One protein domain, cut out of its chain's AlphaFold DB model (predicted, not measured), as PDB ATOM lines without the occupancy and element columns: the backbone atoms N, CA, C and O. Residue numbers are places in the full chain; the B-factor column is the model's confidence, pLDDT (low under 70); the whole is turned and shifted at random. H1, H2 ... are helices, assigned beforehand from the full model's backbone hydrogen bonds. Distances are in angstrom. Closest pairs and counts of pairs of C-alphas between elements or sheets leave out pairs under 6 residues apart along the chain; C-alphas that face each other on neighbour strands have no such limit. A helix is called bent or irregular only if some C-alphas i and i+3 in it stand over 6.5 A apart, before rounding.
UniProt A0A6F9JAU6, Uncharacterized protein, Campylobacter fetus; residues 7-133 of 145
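What this domain is: This is residues 7 to 133 of the 145 residues of an uncharacterized protein of Campylobacter fetus (UniProt A0A6F9JAU6). A compact body of crossed helices is built round H3, and one long helix, H1, runs out of it as an arm: residues 7 to 20 of H1 stick out. H3 lies in the middle, between the later part of H1 on one side and H5 on the other; H4 packs on H1, H3 and H5, and H6 packs on H5. The printed part has 127 residues with six named helices, H1 to H6 in that order, and no named strand; the class is all helix. It is compact, with a radius of gyration of the C-alphas of 16.0 A, but elongated through the arm, spanning 57 by 33 by 22 A.

How they stand to each other: H1, residues 7 to 38, touches H3, residues 46 to 60, with its residues 28 to 37 alone; the closest C-alphas, of Lys 33 and Leu 53, are 5.9 A apart, at a steep tilt of 60 degrees, opposite ways. H2, residues 40 to 43, touches H3, the closest C-alphas being those of Ala 41 and Lys 49 at 6.2 A. H3 is the hub, touching five helices. H4, residues 67 to 77, touches H3 at Ala 50 and Ile 74, whose C-alphas are the closest at 6.4 A. H5, residues 87 to 102, touches H3 at a steep tilt of 46 degrees, the same way, with the closest C-alphas, of Tyr 58 and Ala 94, 6.0 A apart. H4 and H5 touch about perpendicular, at 82 degrees, with the closest C-alphas, of Asp 68 and Ala 87, 4.4 A apart. H6, residues 117 to 128, touches H5, the closest C-alphas being those of Cys 92 and Phe 124 at 6.1 A; H3 and H6 only just touch, with 3 pairs of C-alphas within 8 A, the closest being Val 51 and Lys 117 at 7.0 A. H1 is apart from H5 and H6. In H1, H3, H4, H5 and H6 every O i to N i+4 pair is within hydrogen-bond range; H2 is too short for such a pair, and its one O i to N i+3 pair is not within range.

Where its parts are: H1 begins at C-alpha 7, (-17.469, 65.513, 46.143), and is 46.9 A long. H2 is irregular, with C-alphas 40 and 43 7.6 A apart. H3 is 20.8 A, H4 15.5 A, H5 22.7 A and H6 16.5 A long; H6 ends at C-alpha 128, (-8.162, 45.512, 5.198).

The domain as a whole: The C-alphas of Gly 8 and Ser 133 are the two farthest apart, at 57.7 A. The printed part has no cut. The link from H5 to H6, residues 103 to 116, is long. The mean pLDDT of the printed part is 92.6; residues 131 to 133 are under 70.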
ATOM      1  N   GLU A   7     -18.331  65.418  47.331       81.75
ATOM      2  CA  GLU A   7     -17.469  65.513  46.143       81.75
ATOM      3  C   GLU A   7     -16.086  64.868  46.362       81.75
ATOM      4  O   GLU A   7     -15.551  64.213  45.469       81.75
ATOM      5  N   GLY A   8     -15.506  65.028  47.552       80.31
ATOM      6  CA  GLY A   8     -14.262  64.374  47.949       80.31
ATOM      7  C   GLY A   8     -14.402  62.858  48.091       80.31
ATOM      8  O   GLY A   8     -13.499  62.132  47.679       80.31
ATOM      9  N   GLU A   9     -15.528  62.367  48.613       84.31
ATOM     10  CA  GLU A   9     -15.818  60.928  48.683       84.31
ATOM     11  C   GLU A   9     -15.974  60.302  47.292       84.31
ATOM     12  O   GLU A   9     -15.440  59.222  47.045       84.31
ATOM     13  N   ASP A  10     -16.671  60.980  46.378       86.75
ATOM     14  CA  ASP A  10     -16.890  60.490  45.014       86.75
ATOM     15  C   ASP A  10     -15.571  60.436  44.222       86.75
ATOM     16  O   ASP A  10     -15.283  59.431  43.570       86.75
ATOM     17  N   LYS A  11     -14.707  61.455  44.350       87.19
ATOM     18  CA  LYS A  11     -13.356  61.444  43.752       87.19
ATOM     19  C   LYS A  11     -12.468  60.348  44.335       87.19
ATOM     20  O   LYS A  11     -11.731  59.705  43.596       87.19
ATOM     21  N   TYR A  12     -12.537  60.121  45.647       85.88
ATOM     22  CA  TYR A  12     -11.765  59.063  46.296       85.88
ATOM     23  C   TYR A  12     -12.201  57.670  45.827       85.88
ATOM     24  O   TYR A  12     -11.354  56.829  45.539       85.88
ATOM     25  N   LYS A  13     -13.510  57.434  45.684       89.75
ATOM     26  CA  LYS A  13     -14.036  56.176  45.130       89.75
ATOM     27  C   LYS A  13     -13.629  55.971  43.674       89.75
ATOM     28  O   LYS A  13     -13.235  54.863  43.331       89.75
ATOM     29  N   ALA A  14     -13.691  57.016  42.847       88.81
ATOM     30  CA  ALA A  14     -13.231  56.946  41.461       88.81
ATOM     31  C   ALA A  14     -11.741  56.579  41.386       88.81
ATOM     32  O   ALA A  14     -11.377  55.649  40.678       88.81
ATOM     33  N   PHE A  15     -10.904  57.230  42.198       90.06
ATOM     34  CA  PHE A  15      -9.477  56.919  42.288       90.06
ATOM     35  C   PHE A  15      -9.206  55.467  42.711       90.06
ATOM     36  O   PHE A  15      -8.363  54.800  42.116       90.06
ATOM     37  N   LEU A  16      -9.920  54.955  43.720       92.06
ATOM     38  CA  LEU A  16      -9.792  53.552  44.122       92.06
ATOM     39  C   LEU A  16     -10.215  52.596  43.000       92.06
ATOM     40  O   LEU A  16      -9.517  51.618  42.757       92.06
ATOM     41  N   GLY A  17     -11.306  52.908  42.296       90.25
ATOM     42  CA  GLY A  17     -11.752  52.129  41.142       90.25
ATOM     43  C   GLY A  17     -10.699  52.080  40.033       90.25
ATOM     44  O   GLY A  17     -10.362  51.003  39.555       90.25
ATOM     45  N   GLU A  18     -10.096  53.220  39.688       89.19
ATOM     46  CA  GLU A  18      -9.009  53.280  38.698       89.19
ATOM     47  C   GLU A  18      -7.790  52.442  39.116       89.19
ATOM     48  O   GLU A  18      -7.174  51.775  38.280       89.19
ATOM     49  N   MET A  19      -7.444  52.437  40.409       91.62
ATOM     50  CA  MET A  19      -6.357  51.602  40.929       91.62
ATOM     51  C   MET A  19      -6.663  50.107  40.810       91.62
ATOM     52  O   MET A  19      -5.776  49.336  40.433       91.62
ATOM     53  N   GLU A  20      -7.888  49.697  41.138       92.81
ATOM     54  CA  GLU A  20      -8.334  48.306  41.025       92.81
ATOM     55  C   GLU A  20      -8.316  47.842  39.563       92.81
ATOM     56  O   GLU A  20      -7.725  46.802  39.265       92.81
ATOM     57  N   GLU A  21      -8.843  48.652  38.639       91.94
ATOM     58  CA  GLU A  21      -8.798  48.372  37.200       91.94
ATOM     59  C   GLU A  21      -7.362  48.240  36.677       91.94
ATOM     60  O   GLU A  21      -7.057  47.336  35.898       91.94
ATOM     61  N   MET A  22      -6.451  49.124  37.104       92.12
ATOM     62  CA  MET A  22      -5.047  49.052  36.688       92.12
ATOM     63  C   MET A  22      -4.360  47.794  37.224       92.12
ATOM     64  O   MET A  22      -3.526  47.185  36.548       92.12
ATOM     65  N   GLN A  23      -4.694  47.389  38.450       94.44
ATOM     66  CA  GLN A  23      -4.156  46.174  39.043       94.44
ATOM     67  C   GLN A  23      -4.675  44.925  38.324       94.44
ATOM     68  O   GLN A  23      -3.886  44.022  38.037       94.44
ATOM     69  N   GLU A  24      -5.969  44.875  38.006       95.94
ATOM     70  CA  GLU A  24      -6.562  43.794  37.218       95.94
ATOM     71  C   GLU A  24      -5.915  43.701  35.834       95.94
ATOM     72  O   GLU A  24      -5.447  42.632  35.440       95.94
ATOM     73  N   PHE A  25      -5.778  44.833  35.142       96.88
ATOM     74  CA  PHE A  25      -5.119  44.911  33.843       96.88
ATOM     75  C   PHE A  25      -3.695  44.329  33.866       96.88
ATOM     76  O   PHE A  25      -3.369  43.439  33.073       96.88
ATOM     77  N   LYS A  26      -2.856  44.757  34.820       96.94
ATOM     78  CA  LYS A  26      -1.489  44.229  34.986       96.94
ATOM     79  C   LYS A  26      -1.479  42.733  35.326       96.94
ATOM     80  O   LYS A  26      -0.603  42.004  34.857       96.94
ATOM     81  N   ASN A  27      -2.428  42.261  36.136       97.56
ATOM     82  CA  ASN A  27      -2.536  40.843  36.491       97.56
ATOM     83  C   ASN A  27      -2.926  39.976  35.287       97.56
ATOM     84  O   ASN A  27      -2.363  38.892  35.113       97.56
ATOM     85  N   ASN A  28      -3.836  40.460  34.443       98.06
ATOM     86  CA  ASN A  28      -4.234  39.777  33.214       98.06
ATOM     87  C   ASN A  28      -3.048  39.681  32.247       98.06
ATOM     88  O   ASN A  28      -2.705  38.583  31.818       98.06
ATOM     89  N   LEU A  29      -2.324  40.785  32.014       97.81
ATOM     90  CA  LEU A  29      -1.094  40.765  31.212       97.81
ATOM     91  C   LEU A  29      -0.060  39.774  31.752       97.81
ATOM     92  O   LEU A  29       0.545  39.030  30.986       97.81
ATOM     93  N   LYS A  30       0.133  39.717  33.072       97.50
ATOM     94  CA  LYS A  30       1.056  38.756  33.683       97.50
ATOM     95  C   LYS A  30       0.612  37.306  33.468       97.50
ATOM     96  O   LYS A  30       1.444  36.463  33.157       97.50
ATOM     97  N   THR A  31      -0.683  37.031  33.591       97.75
ATOM     98  CA  THR A  31      -1.250  35.695  33.354       97.75
ATOM     99  C   THR A  31      -1.035  35.261  31.902       97.75
ATOM    100  O   THR A  31      -0.547  34.159  31.655       97.75
ATOM    101  N   CYS A  32      -1.299  36.149  30.941       97.81
ATOM    102  CA  CYS A  32      -1.013  35.903  29.527       97.81
ATOM    103  C   CYS A  32       0.492  35.734  29.269       97.81
ATOM    104  O   CYS A  32       0.897  34.873  28.493       97.81
ATOM    105  N   LYS A  33       1.348  36.503  29.955       97.56
ATOM    106  CA  LYS A  33       2.806  36.375  29.840       97.56
ATOM    107  C   LYS A  33       3.277  34.989  30.270       97.56
ATOM    108  O   LYS A  33       4.074  34.373  29.568       97.56
ATOM    109  N   ASP A  34       2.754  34.488  31.385       97.31
ATOM    110  CA  ASP A  34       3.063  33.145  31.869       97.31
ATOM    111  C   ASP A  34       2.610  32.073  30.859       97.31
ATOM    112  O   ASP A  34       3.322  31.085  30.658       97.31
ATOM    113  N   ALA A  35       1.476  32.272  30.177       96.06
ATOM    114  CA  ALA A  35       1.018  31.386  29.105       96.06
ATOM    115  C   ALA A  35       1.944  31.424  27.873       96.06
ATOM    116  O   ALA A  35       2.287  30.371  27.334       96.06
ATOM    117  N   VAL A  36       2.408  32.608  27.465       96.38
ATOM    118  CA  VAL A  36       3.345  32.795  26.340       96.38
ATOM    119  C   VAL A  36       4.709  32.166  26.633       96.38
ATOM    120  O   VAL A  36       5.206  31.372  25.835       96.38
ATOM    121  N   ASP A  37       5.293  32.462  27.796       96.06
ATOM    122  CA  ASP A  37       6.640  32.006  28.165       96.06
ATOM    123  C   ASP A  37       6.732  30.492  28.382       96.06
ATOM    124  O   ASP A  37       7.808  29.915  28.230       96.06
ATOM    125  N   ASN A  38       5.621  29.843  28.737       95.81
ATOM    126  CA  ASN A  38       5.569  28.399  28.972       95.81
ATOM    127  C   ASN A  38       4.844  27.627  27.854       95.81
ATOM    128  O   ASN A  38       4.760  26.398  27.911       95.81
ATOM    129  N   GLY A  39       4.317  28.336  26.855       93.00
ATOM    130  CA  GLY A  39       3.493  27.788  25.784       93.00
ATOM    131  C   GLY A  39       4.250  27.556  24.479       93.00
ATOM    132  O   GLY A  39       5.437  27.227  24.454       93.00
ATOM    133  N   ILE A  40       3.527  27.717  23.367       88.81
ATOM    134  CA  ILE A  40       4.058  27.530  22.007       88.81
ATOM    135  C   ILE A  40       5.111  28.601  21.671       88.81
ATOM    136  O   ILE A  40       6.101  28.298  21.012       88.81
ATOM    137  N   ALA A  41       4.943  29.815  22.198       92.56
ATOM    138  CA  ALA A  41       5.813  30.965  21.953       92.56
ATOM    139  C   ALA A  41       7.069  31.022  22.848       92.56
ATOM    140  O   ALA A  41       7.830  31.989  22.794       92.56
ATOM    141  N   LYS A  42       7.330  29.998  23.673       93.50
ATOM    142  CA  LYS A  42       8.444  29.999  24.640       93.50
ATOM    143  C   LYS A  42       9.825  30.229  24.005       93.50
ATOM    144  O   LYS A  42      10.697  30.817  24.649       93.50
ATOM    145  N   ASP A  43      10.002  29.777  22.763       94.56
ATOM    146  CA  ASP A  43      11.264  29.813  22.014       94.56
ATOM    147  C   ASP A  43      11.304  30.956  20.979       94.56
ATOM    148  O   ASP A  43      12.283  31.075  20.243       94.56
ATOM    149  N   PHE A  44      10.263  31.797  20.918       94.62
ATOM    150  CA  PHE A  44      10.224  32.965  20.033       94.62
ATOM    151  C   PHE A  44      11.206  34.045  20.499       94.62
ATOM    152  O   PHE A  44      11.641  34.066  21.660       94.62
ATOM    153  N   SER A  45      11.539  34.973  19.603       95.75
ATOM    154  CA  SER A  45      12.280  36.180  19.965       95.75
ATOM    155  C   SER A  45      11.509  37.029  20.984       95.75
ATOM    156  O   SER A  45      10.303  36.883  21.168       95.75
ATOM    157  N   GLU A  46      12.196  37.958  21.651       96.38
ATOM    158  CA  GLU A  46      11.545  38.887  22.587       96.38
ATOM    159  C   GLU A  46      10.469  39.750  21.893       96.38
ATOM    160  O   GLU A  46       9.446  40.049  22.503       96.38
ATOM    161  N   GLU A  47      10.661  40.106  20.616       97.00
ATOM    162  CA  GLU A  47       9.648  40.801  19.808       97.00
ATOM    163  C   GLU A  47       8.452  39.884  19.526       97.00
ATOM    164  O   GLU A  47       7.312  40.262  19.787       97.00
ATOM    165  N   GLY A  48       8.709  38.651  19.082       96.56
ATOM    166  CA  GLY A  48       7.667  37.657  18.834       96.56
ATOM    167  C   GLY A  48       6.861  37.310  20.086       96.56
ATOM    168  O   GLY A  48       5.643  37.168  20.027       96.56
ATOM    169  N   LYS A  49       7.508  37.250  21.254       97.19
ATOM    170  CA  LYS A  49       6.834  37.074  22.548       97.19
ATOM    171  C   LYS A  49       5.994  38.281  22.949       97.19
ATOM    172  O   LYS A  49       4.923  38.095  23.522       97.19
ATOM    173  N   ALA A  50       6.449  39.500  22.660       97.69
ATOM    174  CA  ALA A  50       5.662  40.705  22.903       97.69
ATOM    175  C   ALA A  50       4.402  40.736  22.020       97.69
ATOM    176  O   ALA A  50       3.313  41.010  22.524       97.69
ATOM    177  N   VAL A  51       4.529  40.377  20.736       97.50
ATOM    178  CA  VAL A  51       3.392  40.229  19.811       97.50
ATOM    179  C   VAL A  51       2.439  39.127  20.281       97.50
ATOM    180  O   VAL A  51       1.238  39.366  20.400       97.50
ATOM    181  N   ALA A  52       2.961  37.945  20.624       97.00
ATOM    182  CA  ALA A  52       2.158  36.832  21.129       97.00
ATOM    183  C   ALA A  52       1.429  37.185  22.437       97.00
ATOM    184  O   ALA A  52       0.279  36.793  22.619       97.00
ATOM    185  N   LEU A  53       2.062  37.961  23.327       97.75
ATOM    186  CA  LEU A  53       1.420  38.458  24.544       97.75
ATOM    187  C   LEU A  53       0.252  39.392  24.229       97.75
ATOM    188  O   LEU A  53      -0.812  39.236  24.821       97.75
ATOM    189  N   ALA A  54       0.428  40.341  23.307       97.56
ATOM    190  CA  ALA A  54      -0.663  41.217  22.893       97.56
ATOM    191  C   ALA A  54      -1.834  40.406  22.310       97.56
ATOM    192  O   ALA A  54      -2.980  40.641  22.685       97.56
ATOM    193  N   MET A  55      -1.545  39.418  21.455       96.19
ATOM    194  CA  MET A  55      -2.567  38.537  20.884       96.19
ATOM    195  C   MET A  55      -3.333  37.774  21.969       96.19
ATOM    196  O   MET A  55      -4.547  37.918  22.062       96.19
ATOM    197  N   GLU A  56      -2.625  37.042  22.837       96.12
ATOM    198  CA  GLU A  56      -3.226  36.273  23.939       96.12
ATOM    199  C   GLU A  56      -4.080  37.165  24.852       96.12
ATOM    200  O   GLU A  56      -5.193  36.806  25.237       96.12
ATOM    201  N   PHE A  57      -3.584  38.365  25.165       97.81
ATOM    202  CA  PHE A  57      -4.288  39.322  26.007       97.81
ATOM    203  C   PHE A  57      -5.612  39.796  25.391       97.81
ATOM    204  O   PHE A  57      -6.638  39.811  26.080       97.81
ATOM    205  N   TYR A  58      -5.625  40.155  24.103       96.88
ATOM    206  CA  TYR A  58      -6.856  40.568  23.422       96.88
ATOM    207  C   TYR A  58      -7.805  39.402  23.142       96.88
ATOM    208  O   TYR A  58      -9.016  39.613  23.133       96.88
ATOM    209  N   THR A  59      -7.292  38.180  22.984       94.50
ATOM    210  CA  THR A  59      -8.128  36.981  22.857       94.50
ATOM    211  C   THR A  59      -8.851  36.654  24.165       94.50
ATOM    212  O   THR A  59     -10.037  36.325  24.145       94.50
ATOM    213  N   ALA A  60      -8.158  36.726  25.306       95.50
ATOM    214  CA  ALA A  60      -8.695  36.261  26.586       95.50
ATOM    215  C   ALA A  60      -9.442  37.339  27.387       95.50
ATOM    216  O   ALA A  60     -10.401  37.021  28.094       95.50
ATOM    217  N   HIS A  61      -9.003  38.598  27.310       94.81
ATOM    218  CA  HIS A  61      -9.449  39.649  28.229       94.81
ATOM    219  C   HIS A  61      -9.939  40.910  27.516       94.81
ATOM    220  O   HIS A  61     -11.024  41.405  27.820       94.81
ATOM    221  N   GLY A  62      -9.142  41.447  26.589       89.25
ATOM    222  CA  GLY A  62      -9.350  42.801  26.071       89.25
ATOM    223  C   GLY A  62      -9.185  43.885  27.150       89.25
ATOM    224  O   GLY A  62      -8.836  43.609  28.299       89.25
ATOM    225  N   THR A  63      -9.381  45.155  26.779       93.06
ATOM    226  CA  THR A  63      -9.254  46.294  27.706       93.06
ATOM    227  C   THR A  63      -9.888  47.572  27.154       93.06
ATOM    228  O   THR A  63     -10.063  47.708  25.944       93.06
ATOM    229  N   ASN A  64     -10.200  48.517  28.043       91.81
ATOM    230  CA  ASN A  64     -10.572  49.897  27.712       91.81
ATOM    231  C   ASN A  64      -9.388  50.886  27.819       91.81
ATOM    232  O   ASN A  64      -9.577  52.078  27.574       91.81
ATOM    233  N   LYS A  65      -8.197  50.414  28.218       94.12
ATOM    234  CA  LYS A  65      -6.976  51.229  28.304       94.12
ATOM    235  C   LYS A  65      -6.487  51.638  26.912       94.12
ATOM    236  O   LYS A  65      -6.793  50.982  25.915       94.12
ATOM    237  N   GLY A  66      -5.721  52.727  26.857       96.62
ATOM    238  CA  GLY A  66      -5.119  53.209  25.615       96.62
ATOM    239  C   GLY A  66      -4.112  52.207  25.046       96.62
ATOM    240  O   GLY A  66      -3.432  51.501  25.792       96.62
ATOM    241  N   PHE A  67      -3.989  52.140  23.720       97.88
ATOM    242  CA  PHE A  67      -3.033  51.235  23.071       97.88
ATOM    243  C   PHE A  67      -1.573  51.560  23.422       97.88
ATOM    244  O   PHE A  67      -0.737  50.663  23.475       97.88
ATOM    245  N   ASP A  68      -1.263  52.825  23.705       97.88
ATOM    246  CA  ASP A  68       0.037  53.282  24.200       97.88
ATOM    247  C   ASP A  68       0.341  52.760  25.612       97.88
ATOM    248  O   ASP A  68       1.461  52.326  25.896       97.88
ATOM    249  N   GLU A  69      -0.668  52.742  26.481       97.56
ATOM    250  CA  GLU A  69      -0.566  52.183  27.828       97.56
ATOM    251  C   GLU A  69      -0.361  50.663  27.772       97.56
ATOM    252  O   GLU A  69       0.524  50.124  28.438       97.56
ATOM    253  N   VAL A  70      -1.103  49.975  26.898       97.94
ATOM    254  CA  VAL A  70      -0.937  48.534  26.662       97.94
ATOM    255  C   VAL A  70       0.447  48.206  26.113       97.94
ATOM    256  O   VAL A  70       1.123  47.328  26.655       97.94
ATOM    257  N   ALA A  71       0.906  48.937  25.097       98.06
ATOM    258  CA  ALA A  71       2.250  48.784  24.551       98.06
ATOM    259  C   ALA A  71       3.315  48.974  25.642       98.06
ATOM    260  O   ALA A  71       4.240  48.170  25.758       98.06
ATOM    261  N   THR A  72       3.161  50.003  26.481       98.00
ATOM    262  CA  THR A  72       4.083  50.293  27.585       98.00
ATOM    263  C   THR A  72       4.171  49.124  28.559       98.00
ATOM    264  O   THR A  72       5.271  48.646  28.841       98.00
ATOM    265  N   GLU A  73       3.039  48.621  29.051       98.19
ATOM    266  CA  GLU A  73       3.034  47.525  30.024       98.19
ATOM    267  C   GLU A  73       3.560  46.210  29.428       98.19
ATOM    268  O   GLU A  73       4.311  45.497  30.093       98.19
ATOM    269  N   ILE A  74       3.271  45.913  28.156       98.00
ATOM    270  CA  ILE A  74       3.850  44.752  27.458       98.00
ATOM    271  C   ILE A  74       5.373  44.890  27.324       98.00
ATOM    272  O   ILE A  74       6.111  43.951  27.631       98.00
ATOM    273  N   ASN A  75       5.866  46.061  26.920       97.94
ATOM    274  CA  ASN A  75       7.301  46.307  26.769       97.94
ATOM    275  C   ASN A  75       8.050  46.214  28.111       97.94
ATOM    276  O   ASN A  75       9.191  45.751  28.149       97.94
ATOM    277  N   LEU A  76       7.410  46.584  29.227       97.62
ATOM    278  CA  LEU A  76       7.966  46.389  30.572       97.62
ATOM    279  C   LEU A  76       8.105  44.905  30.952       97.62
ATOM    280  O   LEU A  76       8.994  44.556  31.732       97.62
ATOM    281  N   LEU A  77       7.261  44.027  30.402       97.44
ATOM    282  CA  LEU A  77       7.331  42.578  30.616       97.44
ATOM    283  C   LEU A  77       8.406  41.894  29.751       97.44
ATOM    284  O   LEU A  77       8.897  40.830  30.141       97.44
ATOM    285  N   TYR A  78       8.820  42.516  28.641       95.50
ATOM    286  CA  TYR A  78       9.901  42.056  27.756       95.50
ATOM    287  C   TYR A  78      10.980  43.137  27.547       95.50
ATOM    288  O   TYR A  78      11.215  43.590  26.426       95.50
ATOM    289  N   PRO A  79      11.712  43.543  28.604       94.88
ATOM    290  CA  PRO A  79      12.631  44.687  28.555       94.88
ATOM    291  C   PRO A  79      13.867  44.474  27.666       94.88
ATOM    292  O   PRO A  79      14.647  45.401  27.455       94.88
ATOM    293  N   LYS A  80      14.095  43.246  27.186       94.19
ATOM    294  CA  LYS A  80      15.189  42.904  26.264       94.19
ATOM    295  C   LYS A  80      14.777  42.995  24.795       94.19
ATOM    296  O   LYS A  80      15.635  42.819  23.930       94.19
ATOM    297  N   ASN A  81      13.502  43.257  24.518       94.00
ATOM    298  CA  ASN A  81      13.028  43.493  23.169       94.00
ATOM    299  C   ASN A  81      13.701  44.752  22.586       94.00
ATOM    300  O   ASN A  81      13.590  45.844  23.140       94.00
ATOM    301  N   GLN A  82      14.415  44.589  21.470       91.69
ATOM    302  CA  GLN A  82      15.097  45.683  20.765       91.69
ATOM    303  C   GLN A  82      14.174  46.449  19.806       91.69
ATOM    304  O   GLN A  82      14.555  47.511  19.320       91.69
ATOM    305  N   SER A  83      12.972  45.925  19.564       94.50
ATOM    306  CA  SER A  83      11.917  46.499  18.727       94.50
ATOM    307  C   SER A  83      10.627  46.598  19.558       94.50
ATOM    308  O   SER A  83       9.734  45.756  19.425       94.50
ATOM    309  N   PRO A  84      10.534  47.558  20.503       96.06
ATOM    310  CA  PRO A  84       9.365  47.697  21.369       96.06
ATOM    311  C   PRO A  84       8.080  47.893  20.561       96.06
ATOM    312  O   PRO A  84       8.094  48.521  19.498       96.06
ATOM    313  N   LEU A  85       6.960  47.385  21.073       97.44
ATOM    314  CA  LEU A  85       5.653  47.667  20.485       97.44
ATOM    315  C   LEU A  85       5.318  49.150  20.649       97.44
ATOM    316  O   LEU A  85       5.587  49.743  21.695       97.44
ATOM    317  N   GLU A  86       4.709  49.729  19.625       97.94
ATOM    318  CA  GLU A  86       4.105  51.054  19.646       97.94
ATOM    319  C   GLU A  86       2.578  50.916  19.683       97.94
ATOM    320  O   GLU A  86       2.020  49.842  19.449       97.94
ATOM    321  N   ALA A  87       1.880  52.019  19.962       97.88
ATOM    322  CA  ALA A  87       0.420  52.025  20.050       97.88
ATOM    323  C   ALA A  87      -0.253  51.487  18.773       97.88
ATOM    324  O   ALA A  87      -1.214  50.728  18.858       97.88
ATOM    325  N   HIS A  88       0.278  51.830  17.595       97.50
ATOM    326  CA  HIS A  88      -0.277  51.372  16.322       97.50
ATOM    327  C   HIS A  88      -0.108  49.859  16.107       97.50
ATOM    328  O   HIS A  88      -0.986  49.213  15.538       97.50
ATOM    329  N   ASP A  89       0.977  49.263  16.605       98.00
ATOM    330  CA  ASP A  89       1.162  47.813  16.515       98.00
ATOM    331  C   ASP A  89       0.116  47.084  17.359       98.00
ATOM    332  O   ASP A  89      -0.480  46.105  16.917       98.00
ATOM    333  N   VAL A  90      -0.147  47.596  18.566       97.94
ATOM    334  CA  VAL A  90      -1.165  47.043  19.467       97.94
ATOM    335  C   VAL A  90      -2.567  47.206  18.881       97.94
ATOM    336  O   VAL A  90      -3.361  46.272  18.949       97.94
ATOM    337  N   GLU A  91      -2.861  48.350  18.262       97.81
ATOM    338  CA  GLU A  91      -4.113  48.579  17.533       97.81
ATOM    339  C   GLU A  91      -4.306  47.554  16.404       97.81
ATOM    340  O   GLU A  91      -5.355  46.911  16.333       97.81
ATOM    341  N   CYS A  92      -3.283  47.344  15.565       97.25
ATOM    342  CA  CYS A  92      -3.322  46.344  14.495       97.25
ATOM    343  C   CYS A  92      -3.579  44.935  15.042       97.25
ATOM    344  O   CYS A  92      -4.391  44.193  14.488       97.25
ATOM    345  N   ILE A  93      -2.903  44.561  16.135       97.12
ATOM    346  CA  ILE A  93      -3.080  43.255  16.786       97.12
ATOM    347  C   ILE A  93      -4.509  43.105  17.312       97.12
ATOM    348  O   ILE A  93      -5.136  42.076  17.068       97.12
ATOM    349  N   ALA A  94      -5.036  44.118  18.001       96.56
ATOM    350  CA  ALA A  94      -6.382  44.083  18.562       96.56
ATOM    351  C   ALA A  94      -7.456  43.913  17.472       96.56
ATOM    352  O   ALA A  94      -8.359  43.092  17.630       96.56
ATOM    353  N   ASP A  95      -7.338  44.636  16.353       95.69
ATOM    354  CA  ASP A  95      -8.254  44.506  15.210       95.69
ATOM    355  C   ASP A  95      -8.167  43.123  14.552       95.69
ATOM    356  O   ASP A  95      -9.191  42.481  14.310       95.69
ATOM    357  N   LEU A  96      -6.948  42.627  14.314       95.75
ATOM    358  CA  LEU A  96      -6.727  41.301  13.738       95.75
ATOM    359  C   LEU A  96      -7.319  40.191  14.614       95.75
ATOM    360  O   LEU A  96      -8.004  39.313  14.096       95.75
ATOM    361  N   VAL A  97      -7.099  40.247  15.930       94.56
ATOM    362  CA  VAL A  97      -7.661  39.278  16.884       94.56
ATOM    363  C   VAL A  97      -9.185  39.364  16.919       94.56
ATOM    364  O   VAL A  97      -9.853  38.333  16.875       94.56
ATOM    365  N   ALA A  98      -9.758  40.570  16.942       94.19
ATOM    366  CA  ALA A  98     -11.209  40.742  16.922       94.19
ATOM    367  C   ALA A  98     -11.836  40.141  15.653       94.19
ATOM    368  O   ALA A  98     -12.833  39.420  15.733       94.19
ATOM    369  N   LYS A  99     -11.227  40.377  14.484       93.31
ATOM    370  CA  LYS A  99     -11.658  39.776  13.215       93.31
ATOM    371  C   LYS A  99     -11.508  38.256  13.213       93.31
ATOM    372  O   LYS A  99     -12.407  37.573  12.733       93.31
ATOM    373  N   ASP A 100     -10.419  37.716  13.761       92.62
ATOM    374  CA  ASP A 100     -10.204  36.264  13.864       92.62
ATOM    375  C   ASP A 100     -11.294  35.604  14.718       92.62
ATOM    376  O   ASP A 100     -11.920  34.632  14.298       92.62
ATOM    377  N   MET A 101     -11.600  36.199  15.875       90.56
ATOM    378  CA  MET A 101     -12.649  35.728  16.786       90.56
ATOM    379  C   MET A 101     -14.049  35.774  16.162       90.56
ATOM    380  O   MET A 101     -14.889  34.928  16.479       90.56
ATOM    381  N   ASN A 102     -14.299  36.725  15.261       92.31
ATOM    382  CA  ASN A 102     -15.554  36.823  14.519       92.31
ATOM    383  C   ASN A 102     -15.597  35.921  13.271       92.31
ATOM    384  O   ASN A 102     -16.668  35.734  12.694       92.31
ATOM    385  N   GLY A 103     -14.464  35.344  12.859       87.94
ATOM    386  CA  GLY A 103     -14.339  34.616  11.594       87.94
ATOM    387  C   GLY A 103     -14.357  35.525  10.359       87.94
ATOM    388  O   GLY A 103     -14.702  35.066   9.272       87.94
ATOM    389  N   ASP A 104     -14.000  36.800  10.530       90.12
ATOM    390  CA  ASP A 104     -14.019  37.840   9.493       90.12
ATOM    391  C   ASP A 104     -12.691  37.948   8.724       90.12
ATOM    392  O   ASP A 104     -12.600  38.686   7.741       90.12
ATOM    393  N   LEU A 105     -11.649  37.234   9.160       88.62
ATOM    394  CA  LEU A 105     -10.382  37.201   8.438       88.62
ATOM    395  C   LEU A 105     -10.509  36.426   7.125       88.62
ATOM    396  O   LEU A 105     -11.095  35.345   7.057       88.62
ATOM    397  N   LYS A 106      -9.876  36.953   6.078       87.38
ATOM    398  CA  LYS A 106      -9.665  36.244   4.814       87.38
ATOM    399  C   LYS A 106      -8.723  35.062   5.011       87.38
ATOM    400  O   LYS A 106      -8.919  34.023   4.383       87.38
ATOM    401  N   GLU A 107      -7.705  35.227   5.854       85.50
ATOM    402  CA  GLU A 107      -6.756  34.180   6.220       85.50
ATOM    403  C   GLU A 107      -6.599  34.112   7.742       85.50
ATOM    404  O   GLU A 107      -6.362  35.124   8.396       85.50
ATOM    405  N   ASN A 108      -6.665  32.919   8.330       83.25
ATOM    406  CA  ASN A 108      -6.519  32.769   9.782       83.25
ATOM    407  C   ASN A 108      -5.133  33.227  10.267       83.25
ATOM    408  O   ASN A 108      -4.134  33.120   9.548       83.25
ATOM    409  N   ILE A 109      -5.056  33.692  11.514       83.38
ATOM    410  CA  ILE A 109      -3.771  33.947  12.177       83.38
ATOM    411  C   ILE A 109      -3.139  32.605  12.558       83.38
ATOM    412  O   ILE A 109      -3.760  31.760  13.207       83.38
ATOM    413  N   ASN A 110      -1.885  32.381  12.152       80.06
ATOM    414  CA  ASN A 110      -1.152  31.184  12.547       80.06
ATOM    415  C   ASN A 110      -0.458  31.390  13.898       80.06
ATOM    416  O   ASN A 110       0.738  31.649  13.958       80.06
ATOM    417  N   TYR A 111      -1.188  31.176  14.993       75.62
ATOM    418  CA  TYR A 111      -0.647  31.270  16.359       75.62
ATOM    419  C   TYR A 111       0.460  30.250  16.691       75.62
ATOM    420  O   TYR A 111       1.006  30.265  17.793       75.62
ATOM    421  N   LYS A 112       0.768  29.311  15.783       81.19
ATOM    422  CA  LYS A 112       1.836  28.318  15.985       81.19
ATOM    423  C   LYS A 112       3.196  28.779  15.482       81.19
ATOM    424  O   LYS A 112       4.195  28.153  15.829       81.19
ATOM    425  N   GLU A 113       3.226  29.816  14.659       88.81
ATOM    426  CA  GLU A 113       4.447  30.382  14.101       88.81
ATOM    427  C   GLU A 113       4.688  31.767  14.693       88.81
ATOM    428  O   GLU A 113       3.762  32.461  15.110       88.81
ATOM    429  N   GLU A 114       5.959  32.143  14.784       92.50
ATOM    430  CA  GLU A 114       6.345  33.448  15.301       92.50
ATOM    431  C   GLU A 114       5.947  34.550  14.315       92.50
ATOM    432  O   GLU A 114       6.246  34.455  13.125       92.50
ATOM    433  N   MET A 115       5.315  35.606  14.828       93.00
ATOM    434  CA  MET A 115       5.052  36.843  14.096       93.00
ATOM    435  C   MET A 115       5.802  37.991  14.763       93.00
ATOM    436  O   MET A 115       5.702  38.179  15.975       93.00
ATOM    437  N   ASN A 116       6.520  38.778  13.970       94.06
ATOM    438  CA  ASN A 116       7.051  40.069  14.406       94.06
ATOM    439  C   ASN A 116       6.082  41.210  14.035       94.06
ATOM    440  O   ASN A 116       5.035  40.999  13.416       94.06
ATOM    441  N   LYS A 117       6.437  42.447  14.398       94.44
ATOM    442  CA  LYS A 117       5.620  43.636  14.114       94.44
ATOM    443  C   LYS A 117       5.356  43.845  12.619       94.44
ATOM    444  O   LYS A 117       4.255  44.225  12.233       94.44
ATOM    445  N   ALA A 118       6.350  43.580  11.769       94.12
ATOM    446  CA  ALA A 118       6.198  43.722  10.326       94.12
ATOM    447  C   ALA A 118       5.226  42.678   9.758       94.12
ATOM    448  O   ALA A 118       4.418  43.008   8.893       94.12
ATOM    449  N   ASP A 119       5.248  41.447  10.272       94.31
ATOM    450  CA  ASP A 119       4.297  40.402   9.876       94.31
ATOM    451  C   ASP A 119       2.859  40.787  10.248       94.31
ATOM    452  O   ASP A 119       1.943  40.630   9.438       94.31
ATOM    453  N   VAL A 120       2.665  41.348  11.448       94.31
ATOM    454  CA  VAL A 120       1.377  41.895  11.901       94.31
ATOM    455  C   VAL A 120       0.903  43.007  10.971       94.31
ATOM    456  O   VAL A 120      -0.232  42.951  10.502       94.31
ATOM    457  N   ALA A 121       1.755  43.991  10.674       94.06
ATOM    458  CA  ALA A 121       1.403  45.110   9.804       94.06
ATOM    459  C   ALA A 121       1.016  44.631   8.394       94.06
ATOM    460  O   ALA A 121      -0.047  44.985   7.886       94.06
ATOM    461  N   ASN A 122       1.819  43.741   7.801       93.19
ATOM    462  CA  ASN A 122       1.535  43.154   6.491       93.19
ATOM    463  C   ASN A 122       0.195  42.405   6.481       93.19
ATOM    464  O   ASN A 122      -0.577  42.512   5.525       93.19
ATOM    465  N   LYS A 123      -0.100  41.648   7.547       92.62
ATOM    466  CA  LYS A 123      -1.376  40.943   7.669       92.62
ATOM    467  C   LYS A 123      -2.533  41.922   7.831       92.62
ATOM    468  O   LYS A 123      -3.528  41.791   7.129       92.62
ATOM    469  N   PHE A 124      -2.397  42.929   8.685       93.12
ATOM    470  CA  PHE A 124      -3.414  43.961   8.870       93.12
ATOM    471  C   PHE A 124      -3.756  44.669   7.552       93.12
ATOM    472  O   PHE A 124      -4.933  44.803   7.210       93.12
ATOM    473  N   GLU A 125      -2.750  45.064   6.769       93.25
ATOM    474  CA  GLU A 125      -2.955  45.665   5.447       93.25
ATOM    475  C   GLU A 125      -3.670  44.710   4.487       93.25
ATOM    476  O   GLU A 125      -4.616  45.102   3.801       93.25
ATOM    477  N   PHE A 126      -3.260  43.442   4.449       91.56
ATOM    478  CA  PHE A 126      -3.881  42.439   3.589       91.56
ATOM    479  C   PHE A 126      -5.368  42.226   3.916       91.56
ATOM    480  O   PHE A 126      -6.217  42.240   3.013       91.56
ATOM    481  N   GLU A 127      -5.697  42.082   5.198       90.62
ATOM    482  CA  GLU A 127      -7.063  41.842   5.670       90.62
ATOM    483  C   GLU A 127      -7.975  43.049   5.408       90.62
ATOM    484  O   GLU A 127      -9.138  42.873   5.047       90.62
ATOM    485  N   ASN A 128      -7.434  44.270   5.484       87.62
ATOM    486  CA  ASN A 128      -8.162  45.512   5.198       87.62
ATOM    487  C   ASN A 128      -8.137  45.945   3.719       87.62
ATOM    488  O   ASN A 128      -8.818  46.899   3.348       87.62
ATOM    489  N   SER A 129      -7.363  45.280   2.860       87.00
ATOM    490  CA  SER A 129      -7.325  45.591   1.426       87.00
ATOM    491  C   SER A 129      -8.560  45.062   0.681       87.00
ATOM    492  O   SER A 129      -9.194  44.104   1.110       87.00
ATOM    493  N   ASP A 130      -8.853  45.577  -0.514       75.44
ATOM    494  CA  ASP A 130      -9.838  44.957  -1.424       75.44
ATOM    495  C   ASP A 130      -9.271  43.733  -2.178       75.44
ATOM    496  O   ASP A 130      -9.940  43.122  -3.018       75.44
ATOM    497  N   VAL A 131      -8.012  43.365  -1.916       65.12
ATOM    498  CA  VAL A 131      -7.328  42.279  -2.618       65.12
ATOM    499  C   VAL A 131      -7.833  40.940  -2.076       65.12
ATOM    500  O   VAL A 131      -7.762  40.661  -0.877       65.12
ATOM    501  N   GLN A 132      -8.371  40.102  -2.964       57.25
ATOM    502  CA  GLN A 132      -8.636  38.692  -2.672       57.25
ATOM    503  C   GLN A 132      -7.311  37.920  -2.675       57.25
ATOM    504  O   GLN A 132      -6.468  38.170  -3.541       57.25
ATOM    505  N   SER A 133      -7.132  36.983  -1.733       55.53
ATOM    506  CA  SER A 133      -5.926  36.148  -1.638       55.53
ATOM    507  C   SER A 133      -5.533  35.588  -3.011       55.53
ATOM    508  O   SER A 133      -6.324  34.941  -3.707       55.53
TER     509      SER A 133